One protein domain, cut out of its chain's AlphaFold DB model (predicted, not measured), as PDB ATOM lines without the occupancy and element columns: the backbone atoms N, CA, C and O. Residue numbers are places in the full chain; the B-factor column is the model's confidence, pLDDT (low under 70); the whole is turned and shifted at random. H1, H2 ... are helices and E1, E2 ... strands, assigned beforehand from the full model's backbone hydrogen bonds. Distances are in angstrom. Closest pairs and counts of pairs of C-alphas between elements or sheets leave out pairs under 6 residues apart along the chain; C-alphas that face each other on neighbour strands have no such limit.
ATOM      1  N   THR A  23     499.117 362.956 373.479       93.88
ATOM      2  CA  THR A  23     499.873 363.861 372.601       93.88
ATOM      3  C   THR A  23     501.248 364.140 373.187       93.88
ATOM      4  O   THR A  23     501.383 364.229 374.408       93.88
ATOM      5  N   VAL A  24     502.250 364.301 372.320       92.62
ATOM      6  CA  VAL A  24     503.620 364.686 372.683       92.62
ATOM      7  C   VAL A  24     503.930 366.054 372.087       92.62
ATOM      8  O   VAL A  24     503.706 366.293 370.903       92.62
ATOM      9  N   GLU A  25     504.464 366.958 372.900       90.75
ATOM     10  CA  GLU A  25     504.893 368.289 372.475       90.75
ATOM     11  C   GLU A  25     506.300 368.600 373.001       90.75
ATOM     12  O   GLU A  25     506.656 368.178 374.104       90.75
ATOM     13  N   PRO A  26     507.101 369.413 372.298       85.75
ATOM     14  CA  PRO A  26     508.318 369.970 372.871       85.75
ATOM     15  C   PRO A  26     508.028 370.767 374.149       85.75
ATOM     16  O   PRO A  26     507.100 371.584 374.204       85.75
ATOM     17  N   ALA A  27     508.842 370.569 375.189       82.06
ATOM     18  CA  ALA A  27     508.796 371.457 376.343       82.06
ATOM     19  C   ALA A  27     509.295 372.853 375.933       82.06
ATOM     20  O   ALA A  27     510.159 372.994 375.066       82.06
ATOM     21  N   THR A  28     508.757 373.904 376.555       75.38
ATOM     22  CA  THR A  28     509.214 375.272 376.279       75.38
ATOM     23  C   THR A  28     510.702 375.365 376.636       75.38
ATOM     24  O   THR A  28     511.061 374.989 377.756       75.38
ATOM     25  N   PRO A  29     511.572 375.852 375.730       67.12
ATOM     26  CA  PRO A  29     512.991 375.982 376.021       67.12
ATOM     27  C   PRO A  29     513.195 376.822 377.280       67.12
ATOM     28  O   PRO A  29     512.569 377.873 377.443       67.12
ATOM     29  N   ARG A  30     514.087 376.385 378.175       64.94
ATOM     30  CA  ARG A  30     514.538 377.254 379.266       64.94
ATOM     31  C   ARG A  30     515.243 378.463 378.659       64.94
ATOM     32  O   ARG A  30     516.078 378.315 377.767       64.94
ATOM     33  N   GLN A  40     516.827 364.367 371.275       80.62
ATOM     34  CA  GLN A  40     515.740 363.961 370.382       80.62
ATOM     35  C   GLN A  40     514.447 363.723 371.180       80.62
ATOM     36  O   GLN A  40     514.382 362.837 372.036       80.62
ATOM     37  N   ILE A  41     513.429 364.536 370.901       82.50
ATOM     38  CA  ILE A  41     512.073 364.372 371.433       82.50
ATOM     39  C   ILE A  41     511.443 363.157 370.738       82.50
ATOM     40  O   ILE A  41     511.633 363.006 369.531       82.50
ATOM     41  N   PRO A  42     510.741 362.271 371.464       84.69
ATOM     42  CA  PRO A  42     510.050 361.159 370.828       84.69
ATOM     43  C   PRO A  42     508.887 361.656 369.958       84.69
ATOM     44  O   PRO A  42     508.153 362.553 370.365       84.69
ATOM     45  N   ASP A  43     508.704 361.045 368.787       85.81
ATOM     46  CA  ASP A  43     507.587 361.361 367.883       85.81
ATOM     47  C   ASP A  43     506.239 360.824 368.408       85.81
ATOM     48  O   ASP A  43     505.180 361.342 368.064       85.81
ATOM     49  N   GLU A  44     506.284 359.807 369.275       90.12
ATOM     50  CA  GLU A  44     505.124 359.121 369.850       90.12
ATOM     51  C   GLU A  44     505.275 358.963 371.374       90.12
ATOM     52  O   GLU A  44     506.402 358.861 371.880       90.12
ATOM     53  N   PRO A  45     504.166 358.951 372.137       91.88
ATOM     54  CA  PRO A  45     504.214 358.715 373.576       91.88
ATOM     55  C   PRO A  45     504.702 357.295 373.880       91.88
ATOM     56  O   PRO A  45     504.467 356.358 373.122       91.88
ATOM     57  N   THR A  46     505.378 357.115 375.011       92.12
ATOM     58  CA  THR A  46     505.776 355.778 375.471       92.12
ATOM     59  C   THR A  46     504.682 355.136 376.326       92.12
ATOM     60  O   THR A  46     503.852 355.834 376.907       92.12
ATOM     61  N   ASP A  47     504.717 353.809 376.494       93.44
ATOM     62  CA  ASP A  47     503.824 353.107 377.436       93.44
ATOM     63  C   ASP A  47     503.929 353.658 378.867       93.44
ATOM     64  O   ASP A  47     502.950 353.675 379.612       93.44
ATOM     65  N   ASP A  48     505.118 354.128 379.258       92.94
ATOM     66  CA  ASP A  48     505.334 354.742 380.565       92.94
ATOM     67  C   ASP A  48     504.630 356.098 380.690       92.94
ATOM     68  O   ASP A  48     504.032 356.383 381.725       92.94
ATOM     69  N   ASP A  49     504.641 356.905 379.625       93.88
ATOM     70  CA  ASP A  49     503.936 358.190 379.590       93.88
ATOM     71  C   ASP A  49     502.418 357.997 379.693       93.88
ATOM     72  O   ASP A  49     501.747 358.700 380.450       93.88
ATOM     73  N   VAL A  50     501.888 357.013 378.965       95.00
ATOM     74  CA  VAL A  50     500.468 356.640 378.993       95.00
ATOM     75  C   VAL A  50     500.066 356.180 380.392       95.00
ATOM     76  O   VAL A  50     499.120 356.710 380.974       95.00
ATOM     77  N   ARG A  51     500.816 355.229 380.963       94.88
ATOM     78  CA  ARG A  51     500.559 354.697 382.307       94.88
ATOM     79  C   ARG A  51     500.625 355.789 383.370       94.88
ATOM     80  O   ARG A  51     499.770 355.823 384.249       94.88
ATOM     81  N   PHE A  52     501.598 356.695 383.274       93.81
ATOM     82  CA  PHE A  52     501.714 357.825 384.192       93.81
ATOM     83  C   PHE A  52     500.458 358.704 384.170       93.81
ATOM     84  O   PHE A  52     499.927 359.036 385.229       93.81
ATOM     85  N   LEU A  53     499.970 359.074 382.980       94.94
ATOM     86  CA  LEU A  53     498.767 359.899 382.854       94.94
ATOM     87  C   LEU A  53     497.514 359.164 383.363       94.94
ATOM     88  O   LEU A  53     496.692 359.783 384.037       94.94
ATOM     89  N   ASP A  54     497.390 357.860 383.104       95.12
ATOM     90  CA  ASP A  54     496.257 357.049 383.568       95.12
ATOM     91  C   ASP A  54     496.225 356.905 385.094       95.12
ATOM     92  O   ASP A  54     495.161 357.012 385.713       95.12
ATOM     93  N   ASP A  55     497.383 356.676 385.715       94.12
ATOM     94  CA  ASP A  55     497.505 356.616 387.170       94.12
ATOM     95  C   ASP A  55     497.233 357.991 387.789       94.12
ATOM     96  O   ASP A  55     496.474 358.090 388.753       94.12
ATOM     97  N   TYR A  56     497.749 359.067 387.183       93.06
ATOM     98  CA  TYR A  56     497.479 360.422 387.654       93.06
ATOM     99  C   TYR A  56     495.984 360.769 387.577       93.06
ATOM    100  O   TYR A  56     495.417 361.280 388.544       93.06
ATOM    101  N   ALA A  57     495.311 360.426 386.476       93.88
ATOM    102  CA  ALA A  57     493.869 360.602 386.344       93.88
ATOM    103  C   ALA A  57     493.099 359.815 387.420       93.88
ATOM    104  O   ALA A  57     492.145 360.326 388.010       93.88
ATOM    105  N   ARG A  58     493.514 358.582 387.727       92.62
ATOM    106  CA  ARG A  58     492.861 357.768 388.763       92.62
ATOM    107  C   ARG A  58     492.958 358.411 390.147       92.62
ATOM    108  O   ARG A  58     491.953 358.474 390.853       92.62
ATOM    109  N   GLU A  59     494.130 358.928 390.505       90.62
ATOM    110  CA  GLU A  59     494.338 359.637 391.774       90.62
ATOM    111  C   GLU A  59     493.501 360.921 391.858       90.62
ATOM    112  O   GLU A  59     492.875 361.189 392.884       90.62
ATOM    113  N   LEU A  60     493.403 361.689 390.765       90.06
ATOM    114  CA  LEU A  60     492.528 362.867 390.719       90.06
ATOM    115  C   LEU A  60     491.052 362.497 390.899       90.06
ATOM    116  O   LEU A  60     490.330 363.208 391.594       90.06
ATOM    117  N   GLY A  61     490.616 361.367 390.342       89.44
ATOM    118  CA  GLY A  61     489.279 360.828 390.582       89.44
ATOM    119  C   GLY A  61     488.990 360.599 392.068       89.44
ATOM    120  O   GLY A  61     487.931 360.991 392.557       89.44
ATOM    121  N   LEU A  62     489.948 360.033 392.813       86.44
ATOM    122  CA  LEU A  62     489.834 359.828 394.264       86.44
ATOM    123  C   LEU A  62     489.797 361.145 395.050       86.44
ATOM    124  O   LEU A  62     489.131 361.227 396.081       86.44
ATOM    125  N   VAL A  63     490.516 362.171 394.595       84.50
ATOM    126  CA  VAL A  63     490.459 363.509 395.201       84.50
ATOM    127  C   VAL A  63     489.089 364.142 394.959       84.50
ATOM    128  O   VAL A  63     488.456 364.597 395.911       84.50
ATOM    129  N   MET A  64     488.597 364.116 393.717       86.12
ATOM    130  CA  MET A  64     487.284 364.666 393.367       86.12
ATOM    131  C   MET A  64     486.149 363.950 394.109       86.12
ATOM    132  O   MET A  64     485.254 364.611 394.628       86.12
ATOM    133  N   SER A  65     486.206 362.623 394.258       82.25
ATOM    134  CA  SER A  65     485.145 361.850 394.922       82.25
ATOM    135  C   SER A  65     484.969 362.164 396.411       82.25
ATOM    136  O   SER A  65     483.916 361.867 396.979       82.25
ATOM    137  N   ARG A  66     485.968 362.797 397.045       76.38
ATOM    138  CA  ARG A  66     485.895 363.290 398.432       76.38
ATOM    139  C   ARG A  66     485.147 364.614 398.554       76.38
ATOM    140  O   ARG A  66     484.614 364.901 399.619       76.38
ATOM    141  N   ALA A  67     485.069 365.399 397.484       67.25
ATOM    142  CA  ALA A  67     484.385 366.687 397.455       67.25
ATOM    143  C   ALA A  67     482.986 366.570 396.852       67.25
ATOM    144  O   ALA A  67     482.623 367.306 395.935       67.25
ATOM    145  N   ARG A  68     482.204 365.612 397.362       66.06
ATOM    146  CA  ARG A  68     480.831 365.398 396.901       66.06
ATOM    147  C   ARG A  68     480.026 366.679 397.092       66.06
ATOM    148  O   ARG A  68     479.777 367.101 398.217       66.06
ATOM    149  N   GLY A  69     479.622 367.268 395.977       64.25
ATOM    150  CA  GLY A  69     478.727 368.410 395.903       64.25
ATOM    151  C   GLY A  69     477.767 368.239 394.725       64.25
ATOM    152  O   GLY A  69     477.992 367.373 393.878       64.25
ATOM    153  N   PRO A  70     476.684 369.028 394.670       66.81
ATOM    154  CA  PRO A  70     475.698 368.908 393.599       66.81
ATOM    155  C   PRO A  70     476.223 369.387 392.232       66.81
ATOM    156  O   PRO A  70     475.758 368.899 391.202       66.81
ATOM    157  N   GLU A  71     477.209 370.293 392.222       77.81
ATOM    158  CA  GLU A  71     477.669 371.011 391.024       77.81
ATOM    159  C   GLU A  71     478.989 370.454 390.441       77.81
ATOM    160  O   GLU A  71     479.939 370.222 391.202       77.81
ATOM    161  N   PRO A  72     479.119 370.311 389.104       80.44
ATOM    162  CA  PRO A  72     480.347 369.853 388.441       80.44
ATOM    163  C   PRO A  72     481.571 370.743 388.726       80.44
ATOM    164  O   PRO A  72     482.698 370.253 388.836       80.44
ATOM    165  N   GLU A  73     481.372 372.048 388.916       84.12
ATOM    166  CA  GLU A  73     482.427 373.005 389.257       84.12
ATOM    167  C   GLU A  73     483.072 372.696 390.610       84.12
ATOM    168  O   GLU A  73     484.259 372.969 390.789       84.12
ATOM    169  N   ALA A  74     482.321 372.144 391.569       78.88
ATOM    170  CA  ALA A  74     482.854 371.814 392.890       78.88
ATOM    171  C   ALA A  74     483.941 370.735 392.788       78.88
ATOM    172  O   ALA A  74     485.007 370.873 393.390       78.88
ATOM    173  N   PHE A  75     483.706 369.718 391.957       82.50
ATOM    174  CA  PHE A  75     484.683 368.670 391.671       82.50
ATOM    175  C   PHE A  75     485.901 369.230 390.938       82.50
ATOM    176  O   PHE A  75     487.035 369.015 391.363       82.50
ATOM    177  N   ALA A  76     485.671 370.012 389.879       83.62
ATOM    178  CA  ALA A  76     486.746 370.588 389.081       83.62
ATOM    179  C   ALA A  76     487.667 371.496 389.911       83.62
ATOM    180  O   ALA A  76     488.881 371.409 389.777       83.62
ATOM    181  N   ARG A  77     487.129 372.309 390.829       81.06
ATOM    182  CA  ARG A  77     487.927 373.205 391.688       81.06
ATOM    183  C   ARG A  77     488.877 372.498 392.650       81.06
ATOM    184  O   ARG A  77     489.863 373.102 393.048       81.06
ATOM    185  N   GLN A  78     488.599 371.258 393.043       76.69
ATOM    186  CA  GLN A  78     489.515 370.518 393.923       76.69
ATOM    187  C   GLN A  78     490.823 370.151 393.233       76.69
ATOM    188  O   GLN A  78     491.851 369.965 393.880       76.69
ATOM    189  N   VAL A  79     490.765 370.016 391.912       75.50
ATOM    190  CA  VAL A  79     491.883 369.569 391.081       75.50
ATOM    191  C   VAL A  79     492.398 370.677 390.159       75.50
ATOM    192  O   VAL A  79     493.521 370.583 389.669       75.50
ATOM    193  N   ASP A  80     491.625 371.749 389.977       68.56
ATOM    194  CA  ASP A  80     492.016 373.009 389.344       68.56
ATOM    195  C   ASP A  80     492.678 373.916 390.394       68.56
ATOM    196  O   ASP A  80     492.020 374.680 391.097       68.56
ATOM    197  N   GLY A  81     493.996 373.786 390.574       51.06
ATOM    198  CA  GLY A  81     494.691 374.554 391.613       51.06
ATOM    199  C   GLY A  81     496.112 374.148 392.024       51.06
ATOM    200  O   GLY A  81     496.835 375.038 392.474       51.06
ATOM    201  N   PRO A  82     496.592 372.896 391.883       47.38
ATOM    202  CA  PRO A  82     497.938 372.567 392.359       47.38
ATOM    203  C   PRO A  82     499.063 372.772 391.324       47.38
ATOM    204  O   PRO A  82     500.231 372.646 391.685       47.38
ATOM    205  N   GLY A  83     498.774 373.126 390.063       48.44
ATOM    206  CA  GLY A  83     499.823 373.392 389.067       48.44
ATOM    207  C   GLY A  83     499.320 373.668 387.640       48.44
ATOM    208  O   GLY A  83     498.130 373.531 387.370       48.44
ATOM    209  N   PRO A  84     500.214 374.030 386.694       58.72
ATOM    210  CA  PRO A  84     499.886 374.310 385.281       58.72
ATOM    211  C   PRO A  84     499.413 373.084 384.468       58.72
ATOM    212  O   PRO A  84     499.145 373.198 383.264       58.72
ATOM    213  N   ASP A  85     499.328 371.938 385.137       79.00
ATOM    214  CA  ASP A  85     499.311 370.582 384.598       79.00
ATOM    215  C   ASP A  85     497.906 369.965 384.538       79.00
ATOM    216  O   ASP A  85     497.703 368.950 383.878       79.00
ATOM    217  N   VAL A  86     496.906 370.599 385.152       89.44
ATOM    218  CA  VAL A  86     495.498 370.184 385.077       89.44
ATOM    219  C   VAL A  86     494.687 371.344 384.525       89.44
ATOM    220  O   VAL A  86     494.829 372.476 384.982       89.44
ATOM    221  N   ARG A  87     493.859 371.093 383.506       90.69
ATOM    222  CA  ARG A  87     492.919 372.094 382.985       90.69
ATOM    223  C   ARG A  87     491.541 371.506 382.787       90.69
ATOM    224  O   ARG A  87     491.400 370.506 382.088       90.69
ATOM    225  N   THR A  88     490.528 372.185 383.298       92.38
ATOM    226  CA  THR A  88     489.136 371.838 383.017       92.38
ATOM    227  C   THR A  88     488.796 372.173 381.571       92.38
ATOM    228  O   THR A  88     488.961 373.310 381.143       92.38
ATOM    229  N   MET A  89     488.340 371.191 380.802       93.50
ATOM    230  CA  MET A  89     487.983 371.351 379.388       93.50
ATOM    231  C   MET A  89     486.472 371.448 379.183       93.50
ATOM    232  O   MET A  89     486.020 372.219 378.345       93.50
ATOM    233  N   ARG A  90     485.691 370.670 379.937       93.06
ATOM    234  CA  ARG A  90     484.226 370.666 379.865       93.06
ATOM    235  C   ARG A  90     483.637 370.323 381.227       93.06
ATOM    236  O   ARG A  90     484.170 369.460 381.918       93.06
ATOM    237  N   LEU A  91     482.537 370.990 381.558       91.12
ATOM    238  CA  LEU A  91     481.667 370.690 382.689       91.12
ATOM    239  C   LEU A  91     480.235 370.601 382.175       91.12
ATOM    240  O   LEU A  91     479.830 371.426 381.352       91.12
ATOM    241  N   SER A  92     479.488 369.599 382.619       88.38
ATOM    242  CA  SER A  92     478.068 369.466 382.285       88.38
ATOM    243  C   SER A  92     477.343 368.545 383.262       88.38
ATOM    244  O   SER A  92     477.977 367.736 383.929       88.38
ATOM    245  N   GLY A  93     476.013 368.621 383.287       83.69
ATOM    246  CA  GLY A  93     475.183 367.794 384.164       83.69
ATOM    247  C   GLY A  93     475.186 368.272 385.617       83.69
ATOM    248  O   GLY A  93     475.754 369.312 385.940       83.69
ATOM    249  N   SER A  94     474.529 367.504 386.478       75.75
ATOM    250  CA  SER A  94     474.484 367.718 387.926       75.75
ATOM    251  C   SER A  94     474.549 366.361 388.620       75.75
ATOM    252  O   SER A  94     474.132 365.347 388.050       75.75
ATOM    253  N   ALA A  95     475.013 366.313 389.870       66.88
ATOM    254  CA  ALA A  95     475.044 365.053 390.620       66.88
ATOM    255  C   ALA A  95     473.642 364.422 390.800       66.88
ATOM    256  O   ALA A  95     473.539 363.243 391.125       66.88
ATOM    257  N   HIS A  96     472.566 365.187 390.577       66.62
ATOM    258  CA  HIS A  96     471.179 364.740 390.699       66.62
ATOM    259  C   HIS A  96     470.542 364.278 389.372       66.62
ATOM    260  O   HIS A  96     469.534 363.576 389.418       66.62
ATOM    261  N   ASP A  97     471.141 364.592 388.217       72.50
ATOM    262  CA  ASP A  97     470.579 364.345 386.876       72.50
ATOM    263  C   ASP A  97     471.384 363.306 386.069       72.50
ATOM    264  O   ASP A  97     471.687 363.511 384.894       72.50
ATOM    265  N   GLY A  98     471.762 362.187 386.693       70.88
ATOM    266  CA  GLY A  98     472.640 361.192 386.050       70.88
ATOM    267  C   GLY A  98     474.124 361.575 386.091       70.88
ATOM    268  O   GLY A  98     474.910 361.170 385.246       70.88
ATOM    269  N   GLY A  99     474.511 362.378 387.080       81.62
ATOM    270  CA  GLY A  99     475.904 362.667 387.389       81.62
ATOM    271  C   GLY A  99     476.459 363.949 386.764       81.62
ATOM    272  O   GLY A  99     476.100 364.389 385.672       81.62
ATOM    273  N   ALA A 100     477.381 364.555 387.502       87.25
ATOM    274  CA  ALA A 100     478.205 365.663 387.068       87.25
ATOM    275  C   ALA A 100     479.339 365.136 386.178       87.25
ATOM    276  O   ALA A 100     480.224 364.408 386.635       87.25
ATOM    277  N   GLU A 101     479.337 365.517 384.904       91.38
ATOM    278  CA  GLU A 101     480.425 365.211 383.984       91.38
ATOM    279  C   GLU A 101     481.530 366.268 384.097       91.38
ATOM    280  O   GLU A 101     481.299 367.467 383.908       91.38
ATOM    281  N   VAL A 102     482.753 365.798 384.333       92.69
ATOM    282  CA  VAL A 102     483.965 366.621 384.343       92.69
ATOM    283  C   VAL A 102     484.932 366.066 383.307       92.69
ATOM    284  O   VAL A 102     485.265 364.884 383.334       92.69
ATOM    285  N   VAL A 103     485.412 366.915 382.396       95.31
ATOM    286  CA  VAL A 103     486.491 366.564 381.465       95.31
ATOM    287  C   VAL A 103     487.708 367.418 381.768       95.31
ATOM    288  O   VAL A 103     487.646 368.645 381.660       95.31
ATOM    289  N   LEU A 104     488.827 366.776 382.093       94.75
ATOM    290  CA  LEU A 104     490.096 367.444 382.377       94.75
ATOM    291  C   LEU A 104     491.132 367.075 381.321       94.75
ATOM    292  O   LEU A 104     491.221 365.923 380.903       94.75
ATOM    293  N   ARG A 105     491.958 368.044 380.934       94.75
ATOM    294  CA  ARG A 105     493.216 367.812 380.227       94.75
ATOM    295  C   ARG A 105     494.338 367.765 381.246       94.75
ATOM    296  O   ARG A 105     494.609 368.770 381.905       94.75
ATOM    297  N   LEU A 106     495.006 366.623 381.317       94.19
ATOM    298  CA  LEU A 106     496.209 366.435 382.117       94.19
ATOM    299  C   LEU A 106     497.422 366.647 381.222       94.19
ATOM    300  O   LEU A 106     497.462 366.141 380.101       94.19
ATOM    301  N   ARG A 107     498.397 367.412 381.700       91.88
ATOM    302  CA  ARG A 107     499.658 367.708 381.024       91.88
ATOM    303  C   ARG A 107     500.786 367.521 382.020       91.88
ATOM    304  O   ARG A 107     500.657 367.917 383.164       91.88
ATOM    305  N   THR A 108     501.899 366.953 381.592       90.62
ATOM    306  CA  THR A 108     503.084 366.856 382.448       90.62
ATOM    307  C   THR A 108     504.350 366.987 381.616       90.62
ATOM    308  O   THR A 108     504.373 366.608 380.441       90.62
ATOM    309  N   GLU A 109     505.403 367.548 382.206       91.00
ATOM    310  CA  GLU A 109     506.742 367.549 381.621       91.00
ATOM    311  C   GLU A 109     507.457 366.229 381.927       91.00
ATOM    312  O   GLU A 109     507.479 365.748 383.059       91.00
ATOM    313  N   ARG A 110     508.067 365.646 380.897       89.50
ATOM    314  CA  ARG A 110     508.814 364.394 380.939       89.50
ATOM    315  C   ARG A 110     510.231 364.638 380.441       89.50
ATOM    316  O   ARG A 110     510.490 365.520 379.617       89.50
ATOM    317  N   THR A 111     511.157 363.842 380.951       88.00
ATOM    318  CA  THR A 111     512.561 363.856 380.545       88.00
ATOM    319  C   THR A 111     512.951 362.485 380.042       88.00
ATOM    320  O   THR A 111     512.685 361.487 380.711       88.00
ATOM    321  N   ARG A 112     513.636 362.435 378.903       81.75
ATOM    322  CA  ARG A 112     514.237 361.207 378.386       81.75
ATOM    323  C   ARG A 112     515.742 361.376 378.293       81.75
ATOM    324  O   ARG A 112     516.230 362.282 377.619       81.75
ATOM    325  N   THR A 113     516.471 360.490 378.958       79.56
ATOM    326  CA  THR A 113     517.930 360.416 378.852       79.56
ATOM    327  C   THR A 113     518.311 359.679 377.570       79.56
ATOM    328  O   THR A 113     517.737 358.634 377.252       79.56
ATOM    329  N   GLY A 114     519.269 360.225 376.818       72.19
ATOM    330  CA  GLY A 114     519.785 359.587 375.609       72.19
ATOM    331  C   GLY A 114     520.555 358.293 375.904       72.19
ATOM    332  O   GLY A 114     521.066 358.086 377.004       72.19
ATOM    333  N   TRP A 115     520.691 357.442 374.882       63.69
ATOM    334  CA  TRP A 115     521.284 356.092 374.945       63.69
ATOM    335  C   TRP A 115     522.758 356.027 375.430       63.69
ATOM    336  O   TRP A 115     523.273 354.946 375.684       63.69
ATOM    337  N   PHE A 116     523.434 357.159 375.651       68.38
ATOM    338  CA  PHE A 116     524.799 357.209 376.202       68.38
ATOM    339  C   PHE A 116     524.977 358.246 377.324       68.38
ATOM    340  O   PHE A 116     526.053 358.819 377.480       68.38
ATOM    341  N   GLY A 117     523.915 358.547 378.081       63.19
ATOM    342  CA  GLY A 117     523.953 359.640 379.065       63.19
ATOM    343  C   GLY A 117     524.073 361.024 378.416       63.19
ATOM    344  O   GLY A 117     524.419 361.999 379.078       63.19
ATOM    345  N   SER A 118     523.806 361.112 377.109       67.94
ATOM    346  CA  SER A 118     523.710 362.369 376.383       67.94
ATOM    347  C   SER A 118     522.416 363.114 376.729       67.94
ATOM    348  O   SER A 118     521.478 362.539 377.289       67.94
ATOM    349  N   VAL A 119     522.432 364.411 376.398       63.75
ATOM    350  CA  VAL A 119     521.451 365.464 376.706       63.75
ATOM    351  C   VAL A 119     520.029 364.953 376.955       63.75
ATOM    352  O   VAL A 119     519.411 364.336 376.088       63.75
ATOM    353  N   GLU A 120     519.490 365.291 378.128       75.62
ATOM    354  CA  GLU A 120     518.082 365.086 378.464       75.62
ATOM    355  C   GLU A 120     517.171 365.840 377.486       75.62
ATOM    356  O   GLU A 120     517.160 367.074 377.438       75.62
ATOM    357  N   ALA A 121     516.370 365.096 376.725       83.38
ATOM    358  CA  ALA A 121     515.272 365.667 375.962       83.38
ATOM    359  C   ALA A 121     514.113 365.961 376.918       83.38
ATOM    360  O   ALA A 121     513.669 365.073 377.650       83.38
ATOM    361  N   ARG A 122     513.613 367.198 376.906       87.94
ATOM    362  CA  ARG A 122     512.424 367.610 377.661       87.94
ATOM    363  C   ARG A 122     511.239 367.718 376.721       87.94
ATOM    364  O   ARG A 122     511.276 368.469 375.747       87.94
ATOM    365  N   TYR A 123     510.183 366.996 377.042       90.88
ATOM    366  CA  TYR A 123     508.946 366.992 376.278       90.88
ATOM    367  C   TYR A 123     507.760 367.054 377.229       90.88
ATOM    368  O   TYR A 123     507.904 366.941 378.443       90.88
ATOM    369  N   ARG A 124     506.581 367.302 376.684       92.75
ATOM    370  CA  ARG A 124     505.324 367.297 377.413       92.75
ATOM    371  C   ARG A 124     504.438 366.230 376.838       92.75
ATOM    372  O   ARG A 124     504.342 366.114 375.620       92.75
ATOM    373  N   VAL A 125     503.776 365.505 377.720       94.88
ATOM    374  CA  VAL A 125     502.703 364.594 377.340       94.88
ATOM    375  C   VAL A 125     501.389 365.128 377.863       94.88
ATOM    376  O   VAL A 125     501.348 365.729 378.941       94.88
ATOM    377  N   SER A 126     500.324 364.969 377.084       95.31
ATOM    378  CA  SER A 126     498.992 365.362 377.529       95.31
ATOM    379  C   SER A 126     497.894 364.461 376.991       95.31
ATOM    380  O   SER A 126     497.996 363.965 375.870       95.31
ATOM    381  N   ALA A 127     496.846 364.277 377.789       96.75
ATOM    382  CA  ALA A 127     495.650 363.526 377.427       96.75
ATOM    383  C   ALA A 127     494.422 364.104 378.138       96.75
ATOM    384  O   ALA A 127     494.549 364.787 379.160       96.75
ATOM    385  N   CYS A 128     493.235 363.837 377.595       97.00
ATOM    386  CA  CYS A 128     491.979 364.219 378.227       97.00
ATOM    387  C   CYS A 128     491.277 363.019 378.843       97.00
ATOM    388  O   CYS A 128     491.233 361.942 378.252       97.00
ATOM    389  N   TYR A 129     490.693 363.245 380.012       96.50
ATOM    390  CA  TYR A 129     489.983 362.241 380.786       96.50
ATOM    391  C   TYR A 129     488.604 362.760 381.163       96.50
ATOM    392  O   TYR A 129     488.443 363.953 381.428       96.50
ATOM    393  N   ARG A 130     487.624 361.862 381.169       95.25
ATOM    394  CA  ARG A 130     486.238 362.117 381.543       95.25
ATOM    395  C   ARG A 130     485.891 361.366 382.824       95.25
ATOM    396  O   ARG A 130     486.187 360.181 382.931       95.25
ATOM    397  N   TRP A 131     485.208 362.045 383.737       93.38
ATOM    398  CA  TRP A 131     484.554 361.465 384.908       93.38
ATOM    399  C   TRP A 131     483.061 361.764 384.847       93.38
ATOM    400  O   TRP A 131     482.677 362.839 384.386       93.38
ATOM    401  N   VAL A 132     482.244 360.835 385.338       91.00
ATOM    402  CA  VAL A 132     480.806 361.029 385.562       91.00
ATOM    403  C   VAL A 132     480.560 360.770 387.045       91.00
ATOM    404  O   VAL A 132     480.535 359.622 387.478       91.00
ATOM    405  N   LEU A 133     480.478 361.846 387.827       86.25
ATOM    406  CA  LEU A 133     480.484 361.837 389.292       86.25
ATOM    407  C   LEU A 133     479.053 361.933 389.836       86.25
ATOM    408  O   LEU A 133     478.262 362.742 389.367       86.25
ATOM    409  N   GLY A 134     478.712 361.151 390.855       76.94
ATOM    410  CA  GLY A 134     477.400 361.128 391.508       76.94
ATOM    411  C   GLY A 134     476.492 359.957 391.118       76.94
ATOM    412  O   GLY A 134     475.469 359.762 391.766       76.94
ATOM    413  N   GLU A 135     476.852 359.144 390.116       72.88
ATOM    414  CA  GLU A 135     476.014 358.015 389.672       72.88
ATOM    415  C   GLU A 135     476.203 356.729 390.493       72.88
ATOM    416  O   GLU A 135     475.285 355.912 390.596       72.88
ATOM    417  N   SER A 136     477.387 356.501 391.071       73.88
ATOM    418  CA  SER A 136     477.690 355.259 391.792       73.88
ATOM    419  C   SER A 136     478.804 355.435 392.824       73.88
ATOM    420  O   SER A 136     479.475 356.455 392.869       73.88
ATOM    421  N   VAL A 137     479.036 354.423 393.663       69.75
ATOM    422  CA  VAL A 137     480.146 354.435 394.635       69.75
ATOM    423  C   VAL A 137     481.538 354.348 393.986       69.75
ATOM    424  O   VAL A 137     482.518 354.680 394.647       69.75
ATOM    425  N   ASP A 138     481.612 353.942 392.714       74.00
ATOM    426  CA  ASP A 138     482.844 353.778 391.928       74.00
ATOM    427  C   ASP A 138     482.979 354.824 390.801       74.00
ATOM    428  O   ASP A 138     483.759 354.661 389.860       74.00
ATOM    429  N   ASP A 139     482.228 355.920 390.908       78.06
ATOM    430  CA  ASP A 139     482.155 357.043 389.961       78.06
ATOM    431  C   ASP A 139     483.469 357.835 389.781       78.06
ATOM    432  O   ASP A 139     483.584 358.711 388.927       78.06
ATOM    433  N   PHE A 140     484.502 357.492 390.546       81.88
ATOM    434  CA  PHE A 140     485.815 358.128 390.521       81.88
ATOM    435  C   PHE A 140     486.751 357.607 389.418       81.88
ATOM    436  O   PHE A 140     487.878 358.091 389.288       81.88
ATOM    437  N   ARG A 141     486.341 356.604 388.632       90.56
ATOM    438  CA  ARG A 141     487.187 356.046 387.567       90.56
ATOM    439  C   ARG A 141     487.143 356.920 386.306       90.56
ATOM    440  O   ARG A 141     486.062 357.109 385.756       90.56
ATOM    441  N   PRO A 142     488.295 357.406 385.809       94.62
ATOM    442  CA  PRO A 142     488.335 358.166 384.571       94.62
ATOM    443  C   PRO A 142     488.204 357.274 383.335       94.62
ATOM    444  O   PRO A 142     488.712 356.152 383.296       94.62
ATOM    445  N   GLU A 143     487.647 357.840 382.273       94.94
ATOM    446  CA  GLU A 143     487.765 357.346 380.905       94.94
ATOM    447  C   GLU A 143     488.719 358.249 380.120       94.94
ATOM    448  O   GLU A 143     488.480 359.454 380.008       94.94
ATOM    449  N   ARG A 144     489.790 357.689 379.547       95.94
ATOM    450  CA  ARG A 144     490.647 358.441 378.624       95.94
ATOM    451  C   ARG A 144     489.915 358.651 377.303       95.94
ATOM    452  O   ARG A 144     489.469 357.696 376.675       95.94
ATOM    453  N   LEU A 145     489.834 359.898 376.859       96.62
ATOM    454  CA  LEU A 145     489.216 360.253 375.589       96.62
ATOM    455  C   LEU A 145     490.214 360.080 374.443       96.62
ATOM    456  O   LEU A 145     491.374 360.468 374.562       96.62
ATOM    457  N   SER A 146     489.745 359.578 373.300       94.94
ATOM    458  CA  SER A 146     490.557 359.451 372.080       94.94
ATOM    459  C   SER A 146     491.001 360.802 371.506       94.94
ATOM    460  O   SER A 146     491.998 360.874 370.788       94.94
TER     461      SER A 146
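This is residues 23 to 30 and 40 to 146 of the 287 residues of an uncharacterized protein of Haloactinopolyspora alba (UniProt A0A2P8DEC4). The long hairpin E3-E4 runs the length of a twisted, curled sheet, with H1 and H2 over one face, making two layers. The 115 printed residues, mixed in class, hold E1 H1 H2 E2 E3 E4; the antiparallel sheet runs E1 E4 E3 E2. The rod spans 55 by 25 by 21 A, only just loose, close to compact, with radius of gyration of the C-alphas 16.2 A.

E1, residues 23 to 26, neighbours E4, residues 121 to 133; N 25 and O 124 are 2.9 A apart. H1, residues 47 to 66, touches H2, residues 72 to 79, with residues 60 to 65 alone; the closest C-alphas, of Met 64 and Phe 75, are 5.1 A apart. E2, residues 86 to 92, E3, residues 100 to 112, and E4 form a meander, each strand the antiparallel neighbour of the one before; N 105 and O 87 are 2.8 A apart, N 106 and O 127 2.9 A. O i to N i+4 pairs are within hydrogen-bond range in 15 of 16 for H1, 2 of 4 for H2.

E1 begins at C-alpha 23 (499.873, 363.861, 372.601). H1 is 29.4 A long, E3 37.3 A and E4 37.5 A, ending at C-alpha 133 (480.484, 361.837, 389.292).

Residues 31 to 39 are not printed; C-alphas 30 and 40 are 16.0 A apart. Confidence is under 70 in 19 residues, among them 80 to 84.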